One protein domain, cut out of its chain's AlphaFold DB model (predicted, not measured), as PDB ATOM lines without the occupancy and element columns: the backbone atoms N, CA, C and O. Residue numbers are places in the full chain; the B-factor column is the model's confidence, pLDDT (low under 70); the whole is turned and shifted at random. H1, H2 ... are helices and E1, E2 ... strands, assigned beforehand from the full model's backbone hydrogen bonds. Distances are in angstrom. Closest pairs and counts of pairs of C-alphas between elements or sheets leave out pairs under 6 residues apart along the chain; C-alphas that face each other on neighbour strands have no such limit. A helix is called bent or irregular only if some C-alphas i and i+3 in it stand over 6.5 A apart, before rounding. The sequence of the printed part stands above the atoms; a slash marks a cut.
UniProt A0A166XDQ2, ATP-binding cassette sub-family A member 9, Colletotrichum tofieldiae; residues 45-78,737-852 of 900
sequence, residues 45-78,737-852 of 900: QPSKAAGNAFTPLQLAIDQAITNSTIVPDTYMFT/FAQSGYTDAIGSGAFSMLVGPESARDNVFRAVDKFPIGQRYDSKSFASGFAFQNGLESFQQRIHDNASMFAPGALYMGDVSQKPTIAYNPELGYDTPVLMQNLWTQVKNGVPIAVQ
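This is residues 45 to 78 and 737 to 852 of the 900 residues of the protein "ATP-binding cassette sub-family A member 9" of Colletotrichum tofieldiae (UniProt A0A166XDQ2). A small sheet of five short strands lies in the middle, with H5 and H2 packed over one face and H4 over the other, so that helices cover both sides. H1 packs on H5, and the last strand, E6, lies beyond H5, on the side away from the sheet. The 150 printed residues hold five named helices and six named strands, in the order H1, E1, E2, H2, H3, E3, H4, E4, E5, H5, E6, a mixed class of helices and strands. The sheet runs E1, E5, E4, E2, E3 and is mixed, with E5 and E4 antiparallel and the other neighbours parallel. The whole is compact and rounded, with a radius of gyration of the C-alphas of 14.2 A and spans of 40 by 36 by 30 A.

H1, residues 55 to 66, begins at C-alpha 55, (23.695, 3.996, 141.864), and is 15.8 A long. E1 is residues 73 to 76. After the cut and an unnamed stretch, residues 737 to 752, E2 is residues 753 to 756, with C-alpha 753 at (32.046, -13.476, 139.695). H2, residues 758 to 770, spans 19.7 A and is irregular: C-alphas 759 and 762 are 7.3 A apart. H3, residues 779 to 785, is irregular too, with C-alphas 781 and 784 7.8 A apart. E3 is residues 786 to 788, and H4, residues 792 to 801, is 14.2 A long. E4 is residues 809 to 812 and E5 residues 821 to 824. H5, residues 831 to 845, is the longest helix at 21.1 A. E6, residues 849 to 852, ends at C-alpha 852, (16.748, -0.358, 131.829).

From edge to edge of the sheet the strands' lines turn by 57 degrees. Edge strand E1 is parallel to E5, with N 75 and O 822 2.8 A apart. E5 and E4 form a hairpin, antiparallel at 176 degrees, with N 810 and O 823 2.9 A apart. E4 is parallel to E2, with N 811 and O 754 at 2.8 A, and E2 to edge strand E3, with N 755 and O 787 at 2.8 A. E2, H2, H3 and E3 make a strand-helix-strand unit, two parallel neighbour strands joined through helices; E3, H4 and E4 make a split one, with E2 between its strands. Both crossovers are right-handed. Three layers result from helices on both faces: H5, at a height of 9.2 A over the sheet, is over E5 and E4 and runs along the strands. H2 is on the same face, at 9.9 A, and only just over E2 and E3, with 3 C-alphas falling on each. H4 is on the opposite face, at 9.0 A, over E4 and along it at 3 degrees on the local plane. H2, with residues 763 to 767 alone, touches H5 about perpendicular, at 76 degrees; their closest C-alphas, of Ala 767 and Val 843, are 5.5 A apart. H1 is not on the sheet but touches H5 at a shallow tilt of 24 degrees, the same way; the closest C-alphas, of Thr 55 and Val 834, are 6.3 A apart. H2 and H3 form a helical hairpin and only just touch, with 3 pairs of C-alphas within 8 A, the closest being those of Asp 769 and Ser 779, 6.6 A. E6 pairs with no named strand; its closest C-alpha to H5 is that of Ile 849, 7.0 A from Gln 842. In H1, H4 and H5 every O i to N i+4 pair is within hydrogen-bond range; in H2 it is 7 of 9, and in H3 1 of 3, with 1 of 4 O i to N i+3 pairs.

The C-alphas farthest apart, of Asn 67 and Ile 746, are 40.4 A apart. Residues 79 to 736 are not printed; C-alphas 78 and 737 are 20.1 A apart across the cut. Of the links printed whole, none is long. The mean pLDDT of the printed part is 79.0, and 30 residues are under 70, among them residues 45 to 53 and 738 to 750.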
ATOM      1  N   GLN A  45      40.838   8.318 142.394       63.50
ATOM      2  CA  GLN A  45      39.667   8.868 143.092       63.50
ATOM      3  C   GLN A  45      38.417   7.991 142.884       63.50
ATOM      4  O   GLN A  45      37.463   8.414 142.225       63.50
ATOM      5  N   PRO A  46      38.352   6.800 143.512       58.09
ATOM      6  CA  PRO A  46      37.237   5.862 143.339       58.09
ATOM      7  C   PRO A  46      35.879   6.426 143.795       58.09
ATOM      8  O   PRO A  46      34.834   6.007 143.308       58.09
ATOM      9  N   SER A  47      35.865   7.417 144.693       50.06
ATOM     10  CA  SER A  47      34.634   8.079 145.152       50.06
ATOM     11  C   SER A  47      34.025   9.043 144.128       50.06
ATOM     12  O   SER A  47      32.823   9.297 144.194       50.06
ATOM     13  N   LYS A  48      34.824   9.565 143.183       49.16
ATOM     14  CA  LYS A  48      34.376  10.471 142.110       49.16
ATOM     15  C   LYS A  48      34.138   9.772 140.770       49.16
ATOM     16  O   LYS A  48      33.668  10.421 139.838       49.16
ATOM     17  N   ALA A  49      34.449   8.482 140.657       50.91
ATOM     18  CA  ALA A  49      34.175   7.711 139.450       50.91
ATOM     19  C   ALA A  49      32.667   7.735 139.142       50.91
ATOM     20  O   ALA A  49      31.843   7.460 140.019       50.91
ATOM     21  N   ALA A  50      32.281   8.065 137.904       48.03
ATOM     22  CA  ALA A  50      30.872   8.323 137.583       48.03
ATOM     23  C   ALA A  50      29.959   7.076 137.657       48.03
ATOM     24  O   ALA A  50      28.737   7.213 137.626       48.03
ATOM     25  N   GLY A  51      30.519   5.880 137.893       50.69
ATOM     26  CA  GLY A  51      29.763   4.695 138.324       50.69
ATOM     27  C   GLY A  51      29.006   4.882 139.651       50.69
ATOM     28  O   GLY A  51      28.030   4.181 139.898       50.69
ATOM     29  N   ASN A  52      29.385   5.869 140.473       54.84
ATOM     30  CA  ASN A  52      28.672   6.248 141.699       54.84
ATOM     31  C   ASN A  52      27.607   7.345 141.507       54.84
ATOM     32  O   ASN A  52      26.931   7.692 142.473       54.84
ATOM     33  N   ALA A  53      27.438   7.926 140.313       60.59
ATOM     34  CA  ALA A  53      26.477   9.019 140.139       60.59
ATOM     35  C   ALA A  53      25.021   8.514 140.207       60.59
ATOM     36  O   ALA A  53      24.191   9.087 140.907       60.59
ATOM     37  N   PHE A  54      24.705   7.409 139.529       72.38
ATOM     38  CA  PHE A  54      23.319   6.934 139.393       72.38
ATOM     39  C   PHE A  54      22.949   5.790 140.343       72.38
ATOM     40  O   PHE A  54      21.766   5.559 140.591       72.38
ATOM     41  N   THR A  55      23.933   5.104 140.927       77.62
ATOM     42  CA  THR A  55      23.695   3.996 141.864       77.62
ATOM     43  C   THR A  55      22.959   4.402 143.146       77.62
ATOM     44  O   THR A  55      22.101   3.627 143.568       77.62
ATOM     45  N   PRO A  56      23.153   5.598 143.750       85.00
ATOM     46  CA  PRO A  56      22.355   6.010 144.906       85.00
ATOM     47  C   PRO A  56      20.887   6.253 144.541       85.00
ATOM     48  O   PRO A  56      19.998   5.957 145.337       85.00
ATOM     49  N   LEU A  57      20.622   6.758 143.328       86.81
ATOM     50  CA  LEU A  57      19.262   6.943 142.816       86.81
ATOM     51  C   LEU A  57      18.579   5.590 142.593       86.81
ATOM     52  O   LEU A  57      17.448   5.401 143.035       86.81
ATOM     53  N   GLN A  58      19.276   4.646 141.958       88.50
ATOM     54  CA  GLN A  58      18.793   3.277 141.793       88.50
ATOM     55  C   GLN A  58      18.501   2.624 143.149       88.50
ATOM     56  O   GLN A  58      17.419   2.080 143.347       88.50
ATOM     57  N   LEU A  59      19.427   2.737 144.108       89.38
ATOM     58  CA  LEU A  59      19.255   2.210 145.459       89.38
ATOM     59  C   LEU A  59      18.016   2.803 146.140       89.38
ATOM     60  O   LEU A  59      17.266   2.056 146.756       89.38
ATOM     61  N   ALA A  60      17.769   4.110 146.015       89.94
ATOM     62  CA  ALA A  60      16.588   4.746 146.598       89.94
ATOM     63  C   ALA A  60      15.272   4.204 146.002       89.94
ATOM     64  O   ALA A  60      14.312   3.971 146.738       89.94
ATOM     65  N   ILE A  61      15.234   3.961 144.687       91.19
ATOM     66  CA  ILE A  61      14.074   3.365 143.999       91.19
ATOM     67  C   ILE A  61      13.874   1.919 144.458       91.19
ATOM     68  O   ILE A  61      12.776   1.538 144.860       91.19
ATOM     69  N   ASP A  62      14.942   1.126 144.460       91.12
ATOM     70  CA  ASP A  62      14.925  -0.271 144.886       91.12
ATOM     71  C   ASP A  62      14.509  -0.408 146.360       91.12
ATOM     72  O   ASP A  62      13.723  -1.291 146.710       91.12
ATOM     73  N   GLN A  63      14.979   0.486 147.233       91.25
ATOM     74  CA  GLN A  63      14.582   0.559 148.641       91.25
ATOM     75  C   GLN A  63      13.106   0.930 148.803       91.25
ATOM     76  O   GLN A  63      12.438   0.348 149.654       91.25
ATOM     77  N   ALA A  64      12.577   1.832 147.972       90.56
ATOM     78  CA  ALA A  64      11.154   2.167 147.970       90.56
ATOM     79  C   ALA A  64      10.282   0.986 147.505       90.56
ATOM     80  O   ALA A  64       9.226   0.740 148.085       90.56
ATOM     81  N   ILE A  65      10.738   0.218 146.508       89.81
ATOM     82  CA  ILE A  65      10.047  -0.986 146.017       89.81
ATOM     83  C   ILE A  65      10.076  -2.113 147.060       89.81
ATOM     84  O   ILE A  65       9.086  -2.820 147.247       89.81
ATOM     85  N   THR A  66      11.213  -2.302 147.731       88.31
ATOM     86  CA  THR A  66      11.455  -3.441 148.638       88.31
ATOM     87  C   THR A  66      11.222  -3.128 150.117       88.31
ATOM     88  O   THR A  66      11.277  -4.035 150.944       88.31
ATOM     89  N   ASN A  67      10.944  -1.867 150.457       88.38
ATOM     90  CA  ASN A  67      10.816  -1.354 151.823       88.38
ATOM     91  C   ASN A  67      12.038  -1.682 152.716       88.38
ATOM     92  O   ASN A  67      11.901  -2.069 153.877       88.38
ATOM     93  N   SER A  68      13.249  -1.565 152.155       85.38
ATOM     94  CA  SER A  68      14.532  -1.828 152.831       85.38
ATOM     95  C   SER A  68      15.256  -0.522 153.172       85.38
ATOM     96  O   SER A  68      15.254   0.409 152.381       85.38
ATOM     97  N   THR A  69      15.951  -0.465 154.312       86.44
ATOM     98  CA  THR A  69      16.741   0.709 154.755       86.44
ATOM     99  C   THR A  69      18.256   0.497 154.703       86.44
ATOM    100  O   THR A  69      19.033   1.390 155.034       86.44
ATOM    101  N   ILE A  70      18.705  -0.697 154.308       85.00
ATOM    102  CA  ILE A  70      20.128  -1.054 154.304       85.00
ATOM    103  C   ILE A  70      20.805  -0.460 153.068       85.00
ATOM    104  O   ILE A  70      20.359  -0.696 151.943       85.00
ATOM    105  N   VAL A  71      21.905   0.254 153.294       86.19
ATOM    106  CA  VAL A  71      22.771   0.822 152.255       86.19
ATOM    107  C   VAL A  71      24.031  -0.046 152.145       86.19
ATOM    108  O   VAL A  71      24.729  -0.190 153.155       86.19
ATOM    109  N   PRO A  72      24.301  -0.669 150.985       86.75
ATOM    110  CA  PRO A  72      25.545  -1.393 150.748       86.75
ATOM    111  C   PRO A  72      26.721  -0.433 150.527       86.75
ATOM    112  O   PRO A  72      26.547   0.650 149.971       86.75
ATOM    113  N   ASP A  73      27.917  -0.847 150.938       86.31
ATOM    114  CA  ASP A  73      29.162  -0.137 150.639       86.31
ATOM    115  C   ASP A  73      29.598  -0.456 149.197       86.31
ATOM    116  O   ASP A  73      29.431  -1.584 148.731       86.31
ATOM    117  N   THR A  74      30.155   0.512 148.465       82.62
ATOM    118  CA  THR A  74      30.647   0.296 147.094       82.62
ATOM    119  C   THR A  74      32.169   0.173 147.063       82.62
ATOM    120  O   THR A  74      32.884   0.940 147.708       82.62
ATOM    121  N   TYR A  75      32.681  -0.800 146.307       82.69
ATOM    122  CA  TYR A  75      34.111  -1.080 146.172       82.69
ATOM    123  C   TYR A  75      34.512  -1.167 144.693       82.69
ATOM    124  O   TYR A  75      34.276  -2.163 144.013       82.69
ATOM    125  N   MET A  76      35.114  -0.105 144.170       80.19
ATOM    126  CA  MET A  76      35.621  -0.082 142.796       80.19
ATOM    127  C   MET A  76      36.994  -0.757 142.734       80.19
ATOM    128  O   MET A  76      37.869  -0.448 143.542       80.19
ATOM    129  N   PHE A  77      37.198  -1.632 141.750       79.75
ATOM    130  CA  PHE A  77      38.493  -2.254 141.483       79.75
ATOM    131  C   PHE A  77      38.793  -2.251 139.984       79.75
ATOM    132  O   PHE A  77      37.899  -2.422 139.167       79.75
ATOM    133  N   THR A  78      40.055  -2.061 139.619       76.19
ATOM    134  CA  THR A  78      40.549  -2.130 138.239       76.19
ATOM    135  C   THR A  78      41.969  -2.679 138.268       76.19
ATOM    136  O   THR A  78      42.684  -2.506 139.256       76.19
ATOM    137  N   PHE A 737      22.483 -10.098 132.498       79.69
ATOM    138  CA  PHE A 737      23.608 -10.958 132.134       79.69
ATOM    139  C   PHE A 737      23.549 -11.326 130.645       79.69
ATOM    140  O   PHE A 737      22.616 -11.993 130.199       79.69
ATOM    141  N   ALA A 738      24.571 -10.929 129.880       67.81
ATOM    142  CA  ALA A 738      24.646 -11.167 128.439       67.81
ATOM    143  C   ALA A 738      25.510 -12.391 128.080       67.81
ATOM    144  O   ALA A 738      26.607 -12.586 128.605       67.81
ATOM    145  N   GLN A 739      25.041 -13.193 127.118       55.62
ATOM    146  CA  GLN A 739      25.707 -14.422 126.661       55.62
ATOM    147  C   GLN A 739      26.987 -14.165 125.835       55.62
ATOM    148  O   GLN A 739      27.815 -15.061 125.688       55.62
ATOM    149  N   SER A 740      27.184 -12.942 125.325       54.03
ATOM    150  CA  SER A 740      28.348 -12.533 124.519       54.03
ATOM    151  C   SER A 740      29.651 -12.357 125.318       54.03
ATOM    152  O   SER A 740      30.669 -11.987 124.737       54.03
ATOM    153  N   GLY A 741      29.637 -12.651 126.622       57.28
ATOM    154  CA  GLY A 741      30.784 -12.511 127.517       57.28
ATOM    155  C   GLY A 741      31.053 -11.060 127.920       57.28
ATOM    156  O   GLY A 741      30.814 -10.121 127.162       57.28
ATOM    157  N   TYR A 742      31.569 -10.874 129.134       63.34
ATOM    158  CA  TYR A 742      32.140  -9.602 129.566       63.34
ATOM    159  C   TYR A 742      33.584  -9.575 129.088       63.34
ATOM    160  O   TYR A 742      34.418 -10.322 129.597       63.34
ATOM    161  N   THR A 743      33.858  -8.786 128.054       57.88
ATOM    162  CA  THR A 743      35.221  -8.588 127.561       57.88
ATOM    163  C   THR A 743      35.787  -7.345 128.218       57.88
ATOM    164  O   THR A 743      35.194  -6.271 128.153       57.88
ATOM    165  N   ASP A 744      36.916  -7.507 128.901       56.34
ATOM    166  CA  ASP A 744      37.641  -6.365 129.439       56.34
ATOM    167  C   ASP A 744      38.210  -5.492 128.300       56.34
ATOM    168  O   ASP A 744      38.272  -5.907 127.139       56.34
ATOM    169  N   ALA A 745      38.682  -4.285 128.616       50.81
ATOM    170  CA  ALA A 745      39.253  -3.364 127.625       50.81
ATOM    171  C   ALA A 745      40.520  -3.896 126.899       50.81
ATOM    172  O   ALA A 745      41.046  -3.237 126.002       50.81
ATOM    173  N   ILE A 746      41.022  -5.080 127.276       51.78
ATOM    174  CA  ILE A 746      42.184  -5.776 126.700       51.78
ATOM    175  C   ILE A 746      41.744  -7.065 125.953       51.78
ATOM    176  O   ILE A 746      42.572  -7.757 125.364       51.78
ATOM    177  N   GLY A 747      40.440  -7.361 125.887       54.41
ATOM    178  CA  GLY A 747      39.866  -8.481 125.139       54.41
ATOM    179  C   GLY A 747      39.949  -9.840 125.840       54.41
ATOM    180  O   GLY A 747      39.724 -10.862 125.193       54.41
ATOM    181  N   SER A 748      40.263  -9.886 127.140       54.72
ATOM    182  CA  SER A 748      40.179 -11.129 127.912       54.72
ATOM    183  C   SER A 748      38.724 -11.343 128.352       54.72
ATOM    184  O   SER A 748      38.093 -10.440 128.902       54.72
ATOM    185  N   GLY A 749      38.138 -12.487 127.989       54.94
ATOM    186  CA  GLY A 749      36.703 -12.730 128.133       54.94
ATOM    187  C   GLY A 749      36.413 -14.094 128.741       54.94
ATOM    188  O   GLY A 749      36.390 -15.099 128.036       54.94
ATOM    189  N   ALA A 750      36.154 -14.118 130.046       61.34
ATOM    190  CA  ALA A 750      35.496 -15.226 130.724       61.34
ATOM    191  C   ALA A 750      34.617 -14.655 131.842       61.34
ATOM    192  O   ALA A 750      35.080 -13.858 132.653       61.34
ATOM    193  N   PHE A 751      33.343 -15.049 131.871       73.31
ATOM    194  CA  PHE A 751      32.445 -14.707 132.970       73.31
ATOM    195  C   PHE A 751      32.972 -15.344 134.258       73.31
ATOM    196  O   PHE A 751      33.038 -16.571 134.360       73.31
ATOM    197  N   SER A 752      33.335 -14.524 135.241       79.81
ATOM    198  CA  SER A 752      33.610 -15.014 136.583       79.81
ATOM    199  C   SER A 752      33.280 -13.958 137.625       79.81
ATOM    200  O   SER A 752      33.599 -12.786 137.477       79.81
ATOM    201  N   MET A 753      32.586 -14.372 138.678       84.50
ATOM    202  CA  MET A 753      32.046 -13.476 139.695       84.50
ATOM    203  C   MET A 753      32.371 -14.022 141.078       84.50
ATOM    204  O   MET A 753      32.159 -15.204 141.344       84.50
ATOM    205  N   LEU A 754      32.865 -13.164 141.971       88.50
ATOM    206  CA  LEU A 754      33.103 -13.528 143.365       88.50
ATOM    207  C   LEU A 754      31.873 -13.192 144.208       88.50
ATOM    208  O   LEU A 754      31.398 -12.061 144.177       88.50
ATOM    209  N   VAL A 755      31.377 -14.147 144.987       89.69
ATOM    210  CA  VAL A 755      30.230 -13.969 145.882       89.69
ATOM    211  C   VAL A 755      30.608 -14.372 147.306       89.69
ATOM    212  O   VAL A 755      31.251 -15.394 147.522       89.69
ATOM    213  N   GLY A 756      30.190 -13.604 148.307       88.25
ATOM    214  CA  GLY A 756      30.353 -13.982 149.710       88.25
ATOM    215  C   GLY A 756      29.174 -13.559 150.586       88.25
ATOM    216  O   GLY A 756      28.467 -12.616 150.228       88.25
ATOM    217  N   PRO A 757      28.955 -14.204 151.745       87.69
ATOM    218  CA  PRO A 757      29.523 -15.491 152.166       87.69
ATOM    219  C   PRO A 757      28.965 -16.677 151.350       87.69
ATOM    220  O   PRO A 757      27.988 -16.541 150.617       87.69
ATOM    221  N   GLU A 758      29.569 -17.861 151.474       83.88
ATOM    222  CA  GLU A 758      29.186 -19.080 150.735       83.88
ATOM    223  C   GLU A 758      27.717 -19.488 150.957       83.88
ATOM    224  O   GLU A 758      27.081 -20.052 150.068       83.88
ATOM    225  N   SER A 759      27.129 -19.106 152.094       84.56
ATOM    226  CA  SER A 759      25.701 -19.291 152.385       84.56
ATOM    227  C   SER A 759      24.763 -18.548 151.421       84.56
ATOM    228  O   SER A 759      23.588 -18.899 151.324       84.56
ATOM    229  N   ALA A 760      25.252 -17.555 150.671       84.19
ATOM    230  CA  ALA A 760      24.472 -16.833 149.667       84.19
ATOM    231  C   ALA A 760      24.338 -17.585 148.327       84.19
ATOM    232  O   ALA A 760      23.558 -17.159 147.473       84.19
ATOM    233  N   ARG A 761      25.058 -18.700 148.137       85.69
ATOM    234  CA  ARG A 761      25.131 -19.457 146.878       85.69
ATOM    235  C   ARG A 761      23.765 -19.790 146.281       85.69
ATOM    236  O   ARG A 761      23.486 -19.412 145.144       85.69
ATOM    237  N   ASP A 762      22.903 -20.449 147.048       85.75
ATOM    238  CA  ASP A 762      21.599 -20.910 146.553       85.75
ATOM    239  C   ASP A 762      20.654 -19.746 146.232       85.75
ATOM    240  O   ASP A 762      19.847 -19.828 145.304       85.75
ATOM    241  N   ASN A 763      20.771 -18.638 146.969       86.81
ATOM    242  CA  ASN A 763      19.964 -17.441 146.745       86.81
ATOM    243  C   ASN A 763      20.392 -16.700 145.472       86.81
ATOM    244  O   ASN A 763      19.530 -16.214 144.742       86.81
ATOM    245  N   VAL A 764      21.697 -16.659 145.174       86.44
ATOM    246  CA  VAL A 764      22.221 -16.075 143.930       86.44
ATOM    247  C   VAL A 764      21.779 -16.881 142.716       86.44
ATOM    248  O   VAL A 764      21.201 -16.306 141.797       86.44
ATOM    249  N   PHE A 765      21.959 -18.205 142.724       86.75
ATOM    250  CA  PHE A 765      21.516 -19.042 141.603       86.75
ATOM    251  C   PHE A 765      19.998 -18.983 141.403       86.75
ATOM    252  O   PHE A 765      19.536 -18.826 140.276       86.75
ATOM    253  N   ARG A 766      19.213 -18.976 142.491       85.88
ATOM    254  CA  ARG A 766      17.758 -18.782 142.414       85.88
ATOM    255  C   ARG A 766      17.383 -17.438 141.788       85.88
ATOM    256  O   ARG A 766      16.412 -17.388 141.037       85.88
ATOM    257  N   ALA A 767      18.096 -16.363 142.119       85.38
ATOM    258  CA  ALA A 767      17.825 -15.044 141.560       85.38
ATOM    259  C   ALA A 767      18.135 -14.996 140.058       85.38
ATOM    260  O   ALA A 767      17.306 -14.528 139.283       85.38
ATOM    261  N   VAL A 768      19.278 -15.545 139.647       84.12
ATOM    262  CA  VAL A 768      19.689 -15.606 138.238       84.12
ATOM    263  C   VAL A 768      18.724 -16.458 137.402       84.12
ATOM    264  O   VAL A 768      18.348 -16.040 136.315       84.12
ATOM    265  N   ASP A 769      18.253 -17.597 137.919       83.44
ATOM    266  CA  ASP A 769      17.326 -18.483 137.194       83.44
ATOM    267  C   ASP A 769      15.897 -17.933 137.091       83.44
ATOM    268  O   ASP A 769      15.188 -18.182 136.115       83.44
ATOM    269  N   LYS A 770      15.421 -17.255 138.143       81.94
ATOM    270  CA  LYS A 770      14.000 -16.911 138.297       81.94
ATOM    271  C   LYS A 770      13.670 -15.478 137.889       81.94
ATOM    272  O   LYS A 770      12.512 -15.199 137.571       81.94
ATOM    273  N   PHE A 771      14.627 -14.558 137.964       86.25
ATOM    274  CA  PHE A 771      14.368 -13.127 137.813       86.25
ATOM    275  C   PHE A 771      14.906 -12.556 136.492       86.25
ATOM    276  O   PHE A 771      15.753 -13.170 135.845       86.25
ATOM    277  N   PRO A 772      14.434 -11.359 136.077       81.38
ATOM    278  CA  PRO A 772      14.781 -10.755 134.788       81.38
ATOM    279  C   PRO A 772      16.277 -10.575 134.529       81.38
ATOM    280  O   PRO A 772      16.690 -10.546 133.376       81.38
ATOM    281  N   ILE A 773      17.091 -10.491 135.586       83.19
ATOM    282  CA  ILE A 773      18.534 -10.251 135.489       83.19
ATOM    283  C   ILE A 773      19.299 -11.379 134.780       83.19
ATOM    284  O   ILE A 773      20.367 -11.129 134.230       83.19
ATOM    285  N   GLY A 774      18.766 -12.605 134.782       75.25
ATOM    286  CA  GLY A 774      19.372 -13.773 134.139       75.25
ATOM    287  C   GLY A 774      18.546 -14.366 132.995       75.25
ATOM    288  O   GLY A 774      18.843 -15.468 132.555       75.25
ATOM    289  N   GLN A 775      17.534 -13.665 132.467       76.25
ATOM    290  CA  GLN A 775      16.670 -14.203 131.397       76.25
ATOM    291  C   GLN A 775      17.423 -14.596 130.116       76.25
ATOM    292  O   GLN A 775      17.009 -15.520 129.417       76.25
ATOM    293  N   ARG A 776      18.520 -13.901 129.797       73.62
ATOM    294  CA  ARG A 776      19.390 -14.186 128.644       73.62
ATOM    295  C   ARG A 776      20.592 -15.071 128.995       73.62
ATOM    296  O   ARG A 776      21.515 -15.203 128.191       73.62
ATOM    297  N   TYR A 777      20.588 -15.673 130.182       72.31
ATOM    298  CA  TYR A 777      21.714 -16.388 130.768       72.31
ATOM    299  C   TYR A 777      21.330 -17.832 131.133       72.31
ATOM    300  O   TYR A 777      20.313 -18.077 131.774       72.31
ATOM    301  N   ASP A 778      22.163 -18.804 130.744       70.69
ATOM    302  CA  ASP A 778      22.001 -20.213 131.133       70.69
ATOM    303  C   ASP A 778      22.883 -20.536 132.348       70.69
ATOM    304  O   ASP A 778      24.112 -20.621 132.246       70.69
ATOM    305  N   SER A 779      22.252 -20.749 133.504       67.12
ATOM    306  CA  SER A 779      22.942 -21.011 134.770       67.12
ATOM    307  C   SER A 779      23.767 -22.290 134.785       67.12
ATOM    308  O   SER A 779      24.751 -22.363 135.525       67.12
ATOM    309  N   LYS A 780      23.435 -23.277 133.946       70.25
ATOM    310  CA  LYS A 780      24.152 -24.559 133.890       70.25
ATOM    311  C   LYS A 780      25.488 -24.461 133.161       70.25
ATOM    312  O   LYS A 780      26.435 -25.136 133.554       70.25
ATOM    313  N   SER A 781      25.574 -23.613 132.139       64.25
ATOM    314  CA  SER A 781      26.771 -23.466 131.298       64.25
ATOM    315  C   SER A 781      27.889 -22.643 131.958       64.25
ATOM    316  O   SER A 781      29.054 -22.794 131.600       64.25
ATOM    317  N   PHE A 782      27.557 -21.810 132.950       63.72
ATOM    318  CA  PHE A 782      28.477 -20.840 133.564       63.72
ATOM    319  C   PHE A 782      28.558 -20.939 135.099       63.72
ATOM    320  O   PHE A 782      29.182 -20.099 135.748       63.72
ATOM    321  N   ALA A 783      27.995 -21.992 135.705       68.44
ATOM    322  CA  ALA A 783      28.109 -22.255 137.145       68.44
ATOM    323  C   ALA A 783      29.569 -22.336 137.636       68.44
ATOM    324  O   ALA A 783      29.847 -22.007 138.788       68.44
ATOM    325  N   SER A 784      30.502 -22.734 136.763       71.25
ATOM    326  CA  SER A 784      31.948 -22.759 137.022       71.25
ATOM    327  C   SER A 784      32.591 -21.369 137.135       71.25
ATOM    328  O   SER A 784      33.708 -21.270 137.636       71.25
ATOM    329  N   GLY A 785      31.906 -20.306 136.697       76.38
ATOM    330  CA  GLY A 785      32.379 -18.923 136.781       76.38
ATOM    331  C   GLY A 785      32.158 -18.270 138.149       76.38
ATOM    332  O   GLY A 785      32.862 -17.319 138.493       76.38
ATOM    333  N   PHE A 786      31.230 -18.774 138.968       82.81
ATOM    334  CA  PHE A 786      30.987 -18.235 140.309       82.81
ATOM    335  C   PHE A 786      31.988 -18.794 141.325       82.81
ATOM    336  O   PHE A 786      32.013 -19.991 141.611       82.81
ATOM    337  N   ALA A 787      32.784 -17.910 141.916       85.94
ATOM    338  CA  ALA A 787      33.656 -18.212 143.041       85.94
ATOM    339  C   ALA A 787      33.001 -17.752 144.348       85.94
ATOM    340  O   ALA A 787      32.410 -16.678 144.397       85.94
ATOM    341  N   PHE A 788      33.153 -18.530 145.422       88.00
ATOM    342  CA  PHE A 788      32.630 -18.176 146.744       88.00
ATOM    343  C   PHE A 788      33.762 -17.910 147.742       88.00
ATOM    344  O   PHE A 788      34.814 -18.551 147.665       88.00
ATOM    345  N   GLN A 789      33.570 -16.943 148.644       87.12
ATOM    346  CA  GLN A 789      34.552 -16.561 149.666       87.12
ATOM    347  C   GLN A 789      33.858 -16.116 150.962       87.12
ATOM    348  O   GLN A 789      32.887 -15.363 150.923       87.12
ATOM    349  N   ASN A 790      34.374 -16.553 152.115       87.12
ATOM    350  CA  ASN A 790      33.839 -16.201 153.435       87.12
ATOM    351  C   ASN A 790      34.651 -15.067 154.089       87.12
ATOM    352  O   ASN A 790      35.877 -15.116 154.106       87.12
ATOM    353  N   GLY A 791      33.965 -14.082 154.679       86.25
ATOM    354  CA  GLY A 791      34.574 -12.940 155.375       86.25
ATOM    355  C   GLY A 791      35.021 -11.798 154.450       86.25
ATOM    356  O   GLY A 791      35.647 -12.030 153.416       86.25
ATOM    357  N   LEU A 792      34.725 -10.555 154.848       86.00
ATOM    358  CA  LEU A 792      34.947  -9.351 154.034       86.00
ATOM    359  C   LEU A 792      36.424  -9.074 153.705       86.00
ATOM    360  O   LEU A 792      36.731  -8.730 152.567       86.00
ATOM    361  N   GLU A 793      37.344  -9.243 154.659       86.00
ATOM    362  CA  GLU A 793      38.773  -8.963 154.432       86.00
ATOM    363  C   GLU A 793      39.377  -9.910 153.390       86.00
ATOM    364  O   GLU A 793      40.056  -9.471 152.464       86.00
ATOM    365  N   SER A 794      39.058 -11.207 153.472       87.12
ATOM    366  CA  SER A 794      39.537 -12.186 152.491       87.12
ATOM    367  C   SER A 794      38.877 -12.002 151.118       87.12
ATOM    368  O   SER A 794      39.506 -12.249 150.090       87.12
ATOM    369  N   PHE A 795      37.629 -11.521 151.089       88.38
ATOM    370  CA  PHE A 795      36.927 -11.130 149.868       88.38
ATOM    371  C   PHE A 795      37.616  -9.941 149.184       88.38
ATOM    372  O   PHE A 795      37.932 -10.023 147.999       88.38
ATOM    373  N   GLN A 796      37.921  -8.873 149.928       87.75
ATOM    374  CA  GLN A 796      38.622  -7.698 149.402       87.75
ATOM    375  C   GLN A 796      40.047  -8.034 148.949       87.75
ATOM    376  O   GLN A 796      40.453  -7.619 147.867       87.75
ATOM    377  N   GLN A 797      40.780  -8.836 149.725       87.50
ATOM    378  CA  GLN A 797      42.126  -9.276 149.364       87.50
ATOM    379  C   GLN A 797      42.122 -10.105 148.074       87.50
ATOM    380  O   GLN A 797      42.926  -9.864 147.182       87.50
ATOM    381  N   ARG A 798      41.159 -11.020 147.911       86.69
ATOM    382  CA  ARG A 798      41.039 -11.832 146.694       86.69
ATOM    383  C   ARG A 798      40.700 -11.001 145.455       86.69
ATOM    384  O   ARG A 798      41.171 -11.329 144.368       86.69
ATOM    385  N   ILE A 799      39.901  -9.944 145.607       86.38
ATOM    386  CA  ILE A 799      39.636  -8.983 144.527       86.38
ATOM    387  C   ILE A 799      40.896  -8.181 144.205       86.38
ATOM    388  O   ILE A 799      41.189  -7.975 143.032       86.38
ATOM    389  N   HIS A 800      41.651  -7.761 145.220       83.56
ATOM    390  CA  HIS A 800      42.892  -7.018 145.028       83.56
ATOM    391  C   HIS A 800      43.956  -7.852 144.296       83.56
ATOM    392  O   HIS A 800      44.558  -7.370 143.339       83.56
ATOM    393  N   ASP A 801      44.125  -9.118 144.687       84.19
ATOM    394  CA  ASP A 801      45.137 -10.017 144.123       84.19
ATOM    395  C   ASP A 801      44.785 -10.482 142.696       84.19
ATOM    396  O   ASP A 801      45.674 -10.634 141.860       84.19
ATOM    397  N   ASN A 802      43.494 -10.686 142.394       81.69
ATOM    398  CA  ASN A 802      43.011 -11.246 141.121       81.69
ATOM    399  C   ASN A 802      41.920 -10.383 140.453       81.69
ATOM    400  O   ASN A 802      40.930 -10.905 139.933       81.69
ATOM    401  N   ALA A 803      42.107  -9.061 140.423       74.25
ATOM    402  CA  ALA A 803      41.149  -8.098 139.863       74.25
ATOM    403  C   ALA A 803      40.718  -8.408 138.414       74.25
ATOM    404  O   ALA A 803      39.582  -8.146 138.033       74.25
ATOM    405  N   SER A 804      41.600  -9.004 137.605       67.69
ATOM    406  CA  SER A 804      41.324  -9.336 136.200       67.69
ATOM    407  C   SER A 804      40.396 -10.534 136.001       67.69
ATOM    408  O   SER A 804      39.896 -10.725 134.900       67.69
ATOM    409  N   MET A 805      40.208 -11.379 137.020       72.44
ATOM    410  CA  MET A 805      39.369 -12.572 136.885       72.44
ATOM    411  C   MET A 805      37.888 -12.253 137.065       72.44
ATOM    412  O   MET A 805      37.063 -13.008 136.573       72.44
ATOM    413  N   PHE A 806      37.535 -11.166 137.754       79.56
ATOM    414  CA  PHE A 806      36.148 -10.901 138.129       79.56
ATOM    415  C   PHE A 806      35.461  -9.930 137.157       79.56
ATOM    416  O   PHE A 806      35.676  -8.718 137.200       79.56
ATOM    417  N   ALA A 807      34.606 -10.482 136.296       77.44
ATOM    418  CA  ALA A 807      33.794  -9.794 135.301       77.44
ATOM    419  C   ALA A 807      32.386 -10.429 135.270       77.44
ATOM    420  O   ALA A 807      32.273 -11.626 134.981       77.44
ATOM    421  N   PRO A 808      31.298  -9.686 135.565       75.50
ATOM    422  CA  PRO A 808      31.197  -8.222 135.654       75.50
ATOM    423  C   PRO A 808      31.620  -7.586 136.990       75.50
ATOM    424  O   PRO A 808      31.896  -6.393 137.040       75.50
ATOM    425  N   GLY A 809      31.690  -8.339 138.085       85.38
ATOM    426  CA  GLY A 809      31.988  -7.763 139.396       85.38
ATOM    427  C   GLY A 809      32.031  -8.799 140.510       85.38
ATOM    428  O   GLY A 809      32.199  -9.993 140.258       85.38
ATOM    429  N   ALA A 810      31.881  -8.339 141.747       89.12
ATOM    430  CA  ALA A 810      31.873  -9.177 142.934       89.12
ATOM    431  C   ALA A 810      30.851  -8.671 143.966       89.12
ATOM    432  O   ALA A 810      30.629  -7.473 144.116       89.12
ATOM    433  N   LEU A 811      30.214  -9.586 144.694       90.56
ATOM    434  CA  LEU A 811      29.117  -9.273 145.604       90.56
ATOM    435  C   LEU A 811      29.327  -9.888 146.988       90.56
ATOM    436  O   LEU A 811      29.380 -11.105 147.132       90.56
ATOM    437  N   TYR A 812      29.352  -9.051 148.020       91.00
ATOM    438  CA  TYR A 812      29.329  -9.483 149.412       91.00
ATOM    439  C   TYR A 812      27.977  -9.138 150.043       91.00
ATOM    440  O   TYR A 812      27.626  -7.969 150.189       91.00
ATOM    441  N   MET A 813      27.201 -10.146 150.438       87.94
ATOM    442  CA  MET A 813      25.850  -9.981 150.990       87.94
ATOM    443  C   MET A 813      25.835  -9.449 152.433       87.94
ATOM    444  O   MET A 813      24.773  -9.042 152.912       87.94
ATOM    445  N   GLY A 814      26.997  -9.389 153.092       81.75
ATOM    446  CA  GLY A 814      27.125  -9.005 154.495       81.75
ATOM    447  C   GLY A 814      26.835 -10.163 155.455       81.75
ATOM    448  O   GLY A 814      26.304 -11.201 155.065       81.75
ATOM    449  N   ASP A 815      27.193  -9.963 156.718       76.44
ATOM    450  CA  ASP A 815      26.857 -10.845 157.845       76.44
ATOM    451  C   ASP A 815      26.363  -9.969 159.014       76.44
ATOM    452  O   ASP A 815      26.395  -8.743 158.918       76.44
ATOM    453  N   VAL A 816      25.924 -10.543 160.136       70.75
ATOM    454  CA  VAL A 816      25.327  -9.802 161.274       70.75
ATOM    455  C   VAL A 816      26.220  -8.653 161.788       70.75
ATOM    456  O   VAL A 816      25.713  -7.671 162.325       70.75
ATOM    457  N   SER A 817      27.541  -8.742 161.595       73.69
ATOM    458  CA  SER A 817      28.525  -7.725 161.999       73.69
ATOM    459  C   SER A 817      29.076  -6.851 160.859       73.69
ATOM    460  O   SER A 817      29.699  -5.827 161.137       73.69
ATOM    461  N   GLN A 818      28.870  -7.219 159.590       81.62
ATOM    462  CA  GLN A 818      29.526  -6.598 158.431       81.62
ATOM    463  C   GLN A 818      28.506  -6.160 157.380       81.62
ATOM    464  O   GLN A 818      27.625  -6.925 156.990       81.62
ATOM    465  N   LYS A 819      28.652  -4.933 156.874       84.88
ATOM    466  CA  LYS A 819      27.761  -4.392 155.844       84.88
ATOM    467  C   LYS A 819      27.910  -5.141 154.510       84.88
ATOM    468  O   LYS A 819      29.008  -5.601 154.185       84.88
ATOM    469  N   PRO A 820      26.832  -5.245 153.712       89.06
ATOM    470  CA  PRO A 820      26.942  -5.728 152.342       89.06
ATOM    471  C   PRO A 820      27.854  -4.806 151.534       89.06
ATOM    472  O   PRO A 820      27.782  -3.589 151.682       89.06
ATOM    473  N   THR A 821      28.702  -5.381 150.686       88.69
ATOM    474  CA  THR A 821      29.633  -4.643 149.826       88.69
ATOM    475  C   THR A 821      29.421  -5.050 148.373       88.69
ATOM    476  O   THR A 821      29.460  -6.234 148.040       88.69
ATOM    477  N   ILE A 822      29.204  -4.070 147.504       88.81
ATOM    478  CA  ILE A 822      29.050  -4.253 146.062       88.81
ATOM    479  C   ILE A 822      30.347  -3.820 145.399       88.81
ATOM    480  O   ILE A 822      30.709  -2.645 145.437       88.81
ATOM    481  N   ALA A 823      31.036  -4.772 144.783       87.31
ATOM    482  CA  ALA A 823      32.259  -4.519 144.054       87.31
ATOM    483  C   ALA A 823      32.021  -4.584 142.544       87.31
ATOM    484  O   ALA A 823      31.423  -5.533 142.035       87.31
ATOM    485  N   TYR A 824      32.493  -3.581 141.811       82.81
ATOM    486  CA  TYR A 824      32.307  -3.507 140.363       82.81
ATOM    487  C   TYR A 824      33.598  -3.113 139.654       82.81
ATOM    488  O   TYR A 824      34.412  -2.351 140.184       82.81
ATOM    489  N   ASN A 825      33.747  -3.636 138.437       79.12
ATOM    490  CA  ASN A 825      34.849  -3.303 137.554       79.12
ATOM    491  C   ASN A 825      34.405  -2.203 136.568       79.12
ATOM    492  O   ASN A 825      33.551  -2.466 135.720       79.12
ATOM    493  N   PRO A 826      34.954  -0.979 136.652       73.25
ATOM    494  CA  PRO A 826      34.601   0.128 135.766       73.25
ATOM    495  C   PRO A 826      35.105  -0.077 134.324       73.25
ATOM    496  O   PRO A 826      34.642   0.613 133.422       73.25
ATOM    497  N   GLU A 827      36.014  -1.034 134.077       72.56
ATOM    498  CA  GLU A 827      36.533  -1.353 132.734       72.56
ATOM    499  C   GLU A 827      35.452  -1.901 131.786       72.56
ATOM    500  O   GLU A 827      35.633  -1.865 130.571       72.56
ATOM    501  N   LEU A 828      34.343  -2.416 132.329       68.19
ATOM    502  CA  LEU A 828      33.273  -3.098 131.589       68.19
ATOM    503  C   LEU A 828      32.084  -2.185 131.251       68.19
ATOM    504  O   LEU A 828      31.058  -2.659 130.764       68.19
ATOM    505  N   GLY A 829      32.229  -0.881 131.492       69.31
ATOM    506  CA  GLY A 829      31.200   0.122 131.248       69.31
ATOM    507  C   GLY A 829      30.387   0.486 132.492       69.31
ATOM    508  O   GLY A 829      30.630   0.031 133.608       69.31
ATOM    509  N   TYR A 830      29.411   1.369 132.308       69.44
ATOM    510  CA  TYR A 830      28.593   1.919 133.396       69.44
ATOM    511  C   TYR A 830      27.376   1.049 133.743       69.44
ATOM    512  O   TYR A 830      26.767   1.234 134.796       69.44
ATOM    513  N   ASP A 831      27.048   0.070 132.899       75.62
ATOM    514  CA  ASP A 831      26.003  -0.920 133.168       75.62
ATOM    515  C   ASP A 831      26.392  -1.831 134.344       75.62
ATOM    516  O   ASP A 831      25.538  -2.345 135.061       75.62
ATOM    517  N   THR A 832      27.693  -2.006 134.582       79.75
ATOM    518  CA  THR A 832      28.264  -2.912 135.581       79.75
ATOM    519  C   THR A 832      27.838  -2.596 137.022       79.75
ATOM    520  O   THR A 832      27.307  -3.492 137.683       79.75
ATOM    521  N   PRO A 833      27.997  -1.363 137.547       81.56
ATOM    522  CA  PRO A 833      27.504  -1.024 138.882       81.56
ATOM    523  C   PRO A 833      25.975  -1.143 139.003       81.56
ATOM    524  O   PRO A 833      25.486  -1.614 140.030       81.56
ATOM    525  N   VAL A 834      25.225  -0.796 137.949       85.12
ATOM    526  CA  VAL A 834      23.753  -0.904 137.918       85.12
ATOM    527  C   VAL A 834      23.301  -2.365 137.960       85.12
ATOM    528  O   VAL A 834      22.369  -2.713 138.693       85.12
ATOM    529  N   LEU A 835      24.004  -3.236 137.233       87.31
ATOM    530  CA  LEU A 835      23.799  -4.679 137.219       87.31
ATOM    531  C   LEU A 835      24.077  -5.295 138.595       87.31
ATOM    532  O   LEU A 835      23.252  -6.052 139.103       87.31
ATOM    533  N   MET A 836      25.214  -4.962 139.220       88.31
ATOM    534  CA  MET A 836      25.587  -5.511 140.532       88.31
ATOM    535  C   MET A 836      24.637  -5.051 141.644       88.31
ATOM    536  O   MET A 836      24.267  -5.849 142.508       88.31
ATOM    537  N   GLN A 837      24.181  -3.798 141.584       89.00
ATOM    538  CA  GLN A 837      23.161  -3.260 142.482       89.00
ATOM    539  C   GLN A 837      21.816  -3.979 142.307       89.00
ATOM    540  O   GLN A 837      21.229  -4.419 143.297       89.00
ATOM    541  N   ASN A 838      21.361  -4.165 141.061       90.00
ATOM    542  CA  ASN A 838      20.113  -4.877 140.771       90.00
ATOM    543  C   ASN A 838      20.186  -6.339 141.251       90.00
ATOM    544  O   ASN A 838      19.263  -6.831 141.900       90.00
ATOM    545  N   LEU A 839      21.316  -7.019 141.019       89.81
ATOM    546  CA  LEU A 839      21.533  -8.386 141.493       89.81
ATOM    547  C   LEU A 839      21.435  -8.473 143.016       89.81
ATOM    548  O   LEU A 839      20.710  -9.319 143.535       89.81
ATOM    549  N   TRP A 840      22.124  -7.589 143.741       90.50
ATOM    550  CA  TRP A 840      22.070  -7.560 145.202       90.50
ATOM    551  C   TRP A 840      20.640  -7.380 145.726       90.50
ATOM    552  O   TRP A 840      20.205  -8.140 146.597       90.50
ATOM    553  N   THR A 841      19.893  -6.417 145.171       89.69
ATOM    554  CA  THR A 841      18.501  -6.144 145.559       89.69
ATOM    555  C   THR A 841      17.630  -7.391 145.377       89.69
ATOM    556  O   THR A 841      16.870  -7.760 146.279       89.69
ATOM    557  N   GLN A 842      17.765  -8.076 144.238       89.75
ATOM    558  CA  GLN A 842      16.977  -9.266 143.912       89.75
ATOM    559  C   GLN A 842      17.335 -10.479 144.774       89.75
ATOM    560  O   GLN A 842      16.440 -11.175 145.253       89.75
ATOM    561  N   VAL A 843      18.627 -10.719 145.018       89.50
ATOM    562  CA  VAL A 843      19.105 -11.833 145.856       89.50
ATOM    563  C   VAL A 843      18.650 -11.662 147.301       89.50
ATOM    564  O   VAL A 843      18.279 -12.634 147.957       89.50
ATOM    565  N   LYS A 844      18.657 -10.425 147.801       87.62
ATOM    566  CA  LYS A 844      18.300 -10.121 149.185       87.62
ATOM    567  C   LYS A 844      16.796 -10.148 149.440       87.62
ATOM    568  O   LYS A 844      16.361 -10.735 150.426       87.62
ATOM    569  N   ASN A 845      16.016  -9.487 148.585       85.75
ATOM    570  CA  ASN A 845      14.595  -9.237 148.839       85.75
ATOM    571  C   ASN A 845      13.665 -10.182 148.059       85.75
ATOM    572  O   ASN A 845      12.475 -10.246 148.354       85.75
ATOM    573  N   GLY A 846      14.178 -10.918 147.066       85.56
ATOM    574  CA  GLY A 846      13.393 -11.872 146.281       85.56
ATOM    575  C   GLY A 846      12.330 -11.237 145.374       85.56
ATOM    576  O   GLY A 846      11.379 -11.917 144.987       85.56
ATOM    577  N   VAL A 847      12.469  -9.947 145.052       86.75
ATOM    578  CA  VAL A 847      11.535  -9.189 144.204       86.75
ATOM    579  C   VAL A 847      12.098  -9.092 142.778       86.75
ATOM    580  O   VAL A 847      13.231  -8.643 142.633       86.75
ATOM    581  N   PRO A 848      11.349  -9.470 141.723       87.94
ATOM    582  CA  PRO A 848      11.807  -9.337 140.338       87.94
ATOM    583  C   PRO A 848      11.786  -7.869 139.885       87.94
ATOM    584  O   PRO A 848      10.715  -7.259 139.835       87.94
ATOM    585  N   ILE A 849      12.956  -7.319 139.534       89.62
ATOM    586  CA  ILE A 849      13.123  -5.925 139.083       89.62
ATOM    587  C   ILE A 849      13.891  -5.883 137.749       89.62
ATOM    588  O   ILE A 849      15.055  -6.271 137.659       89.62
ATOM    589  N   ALA A 850      13.258  -5.386 136.693       89.94
ATOM    590  CA  ALA A 850      13.877  -5.165 135.392       89.94
ATOM    591  C   ALA A 850      14.338  -3.703 135.261       89.94
ATOM    592  O   ALA A 850      13.520  -2.793 135.115       89.94
ATOM    593  N   VAL A 851      15.654  -3.485 135.297       89.94
ATOM    594  CA  VAL A 851      16.263  -2.152 135.169       89.94
ATOM    595  C   VAL A 851      16.713  -1.926 133.731       89.94
ATOM    596  O   VAL A 851      17.410  -2.758 133.153       89.94
ATOM    597  N   GLN A 852      16.313  -0.798 133.152       88.69
ATOM    598  CA  GLN A 852      16.748  -0.358 131.829       88.69
ATOM    599  C   GLN A 852      17.512   0.962 131.926       88.69
ATOM    600  O   GLN A 852      17.193   1.810 132.762       88.69
TER     601      GLN A 852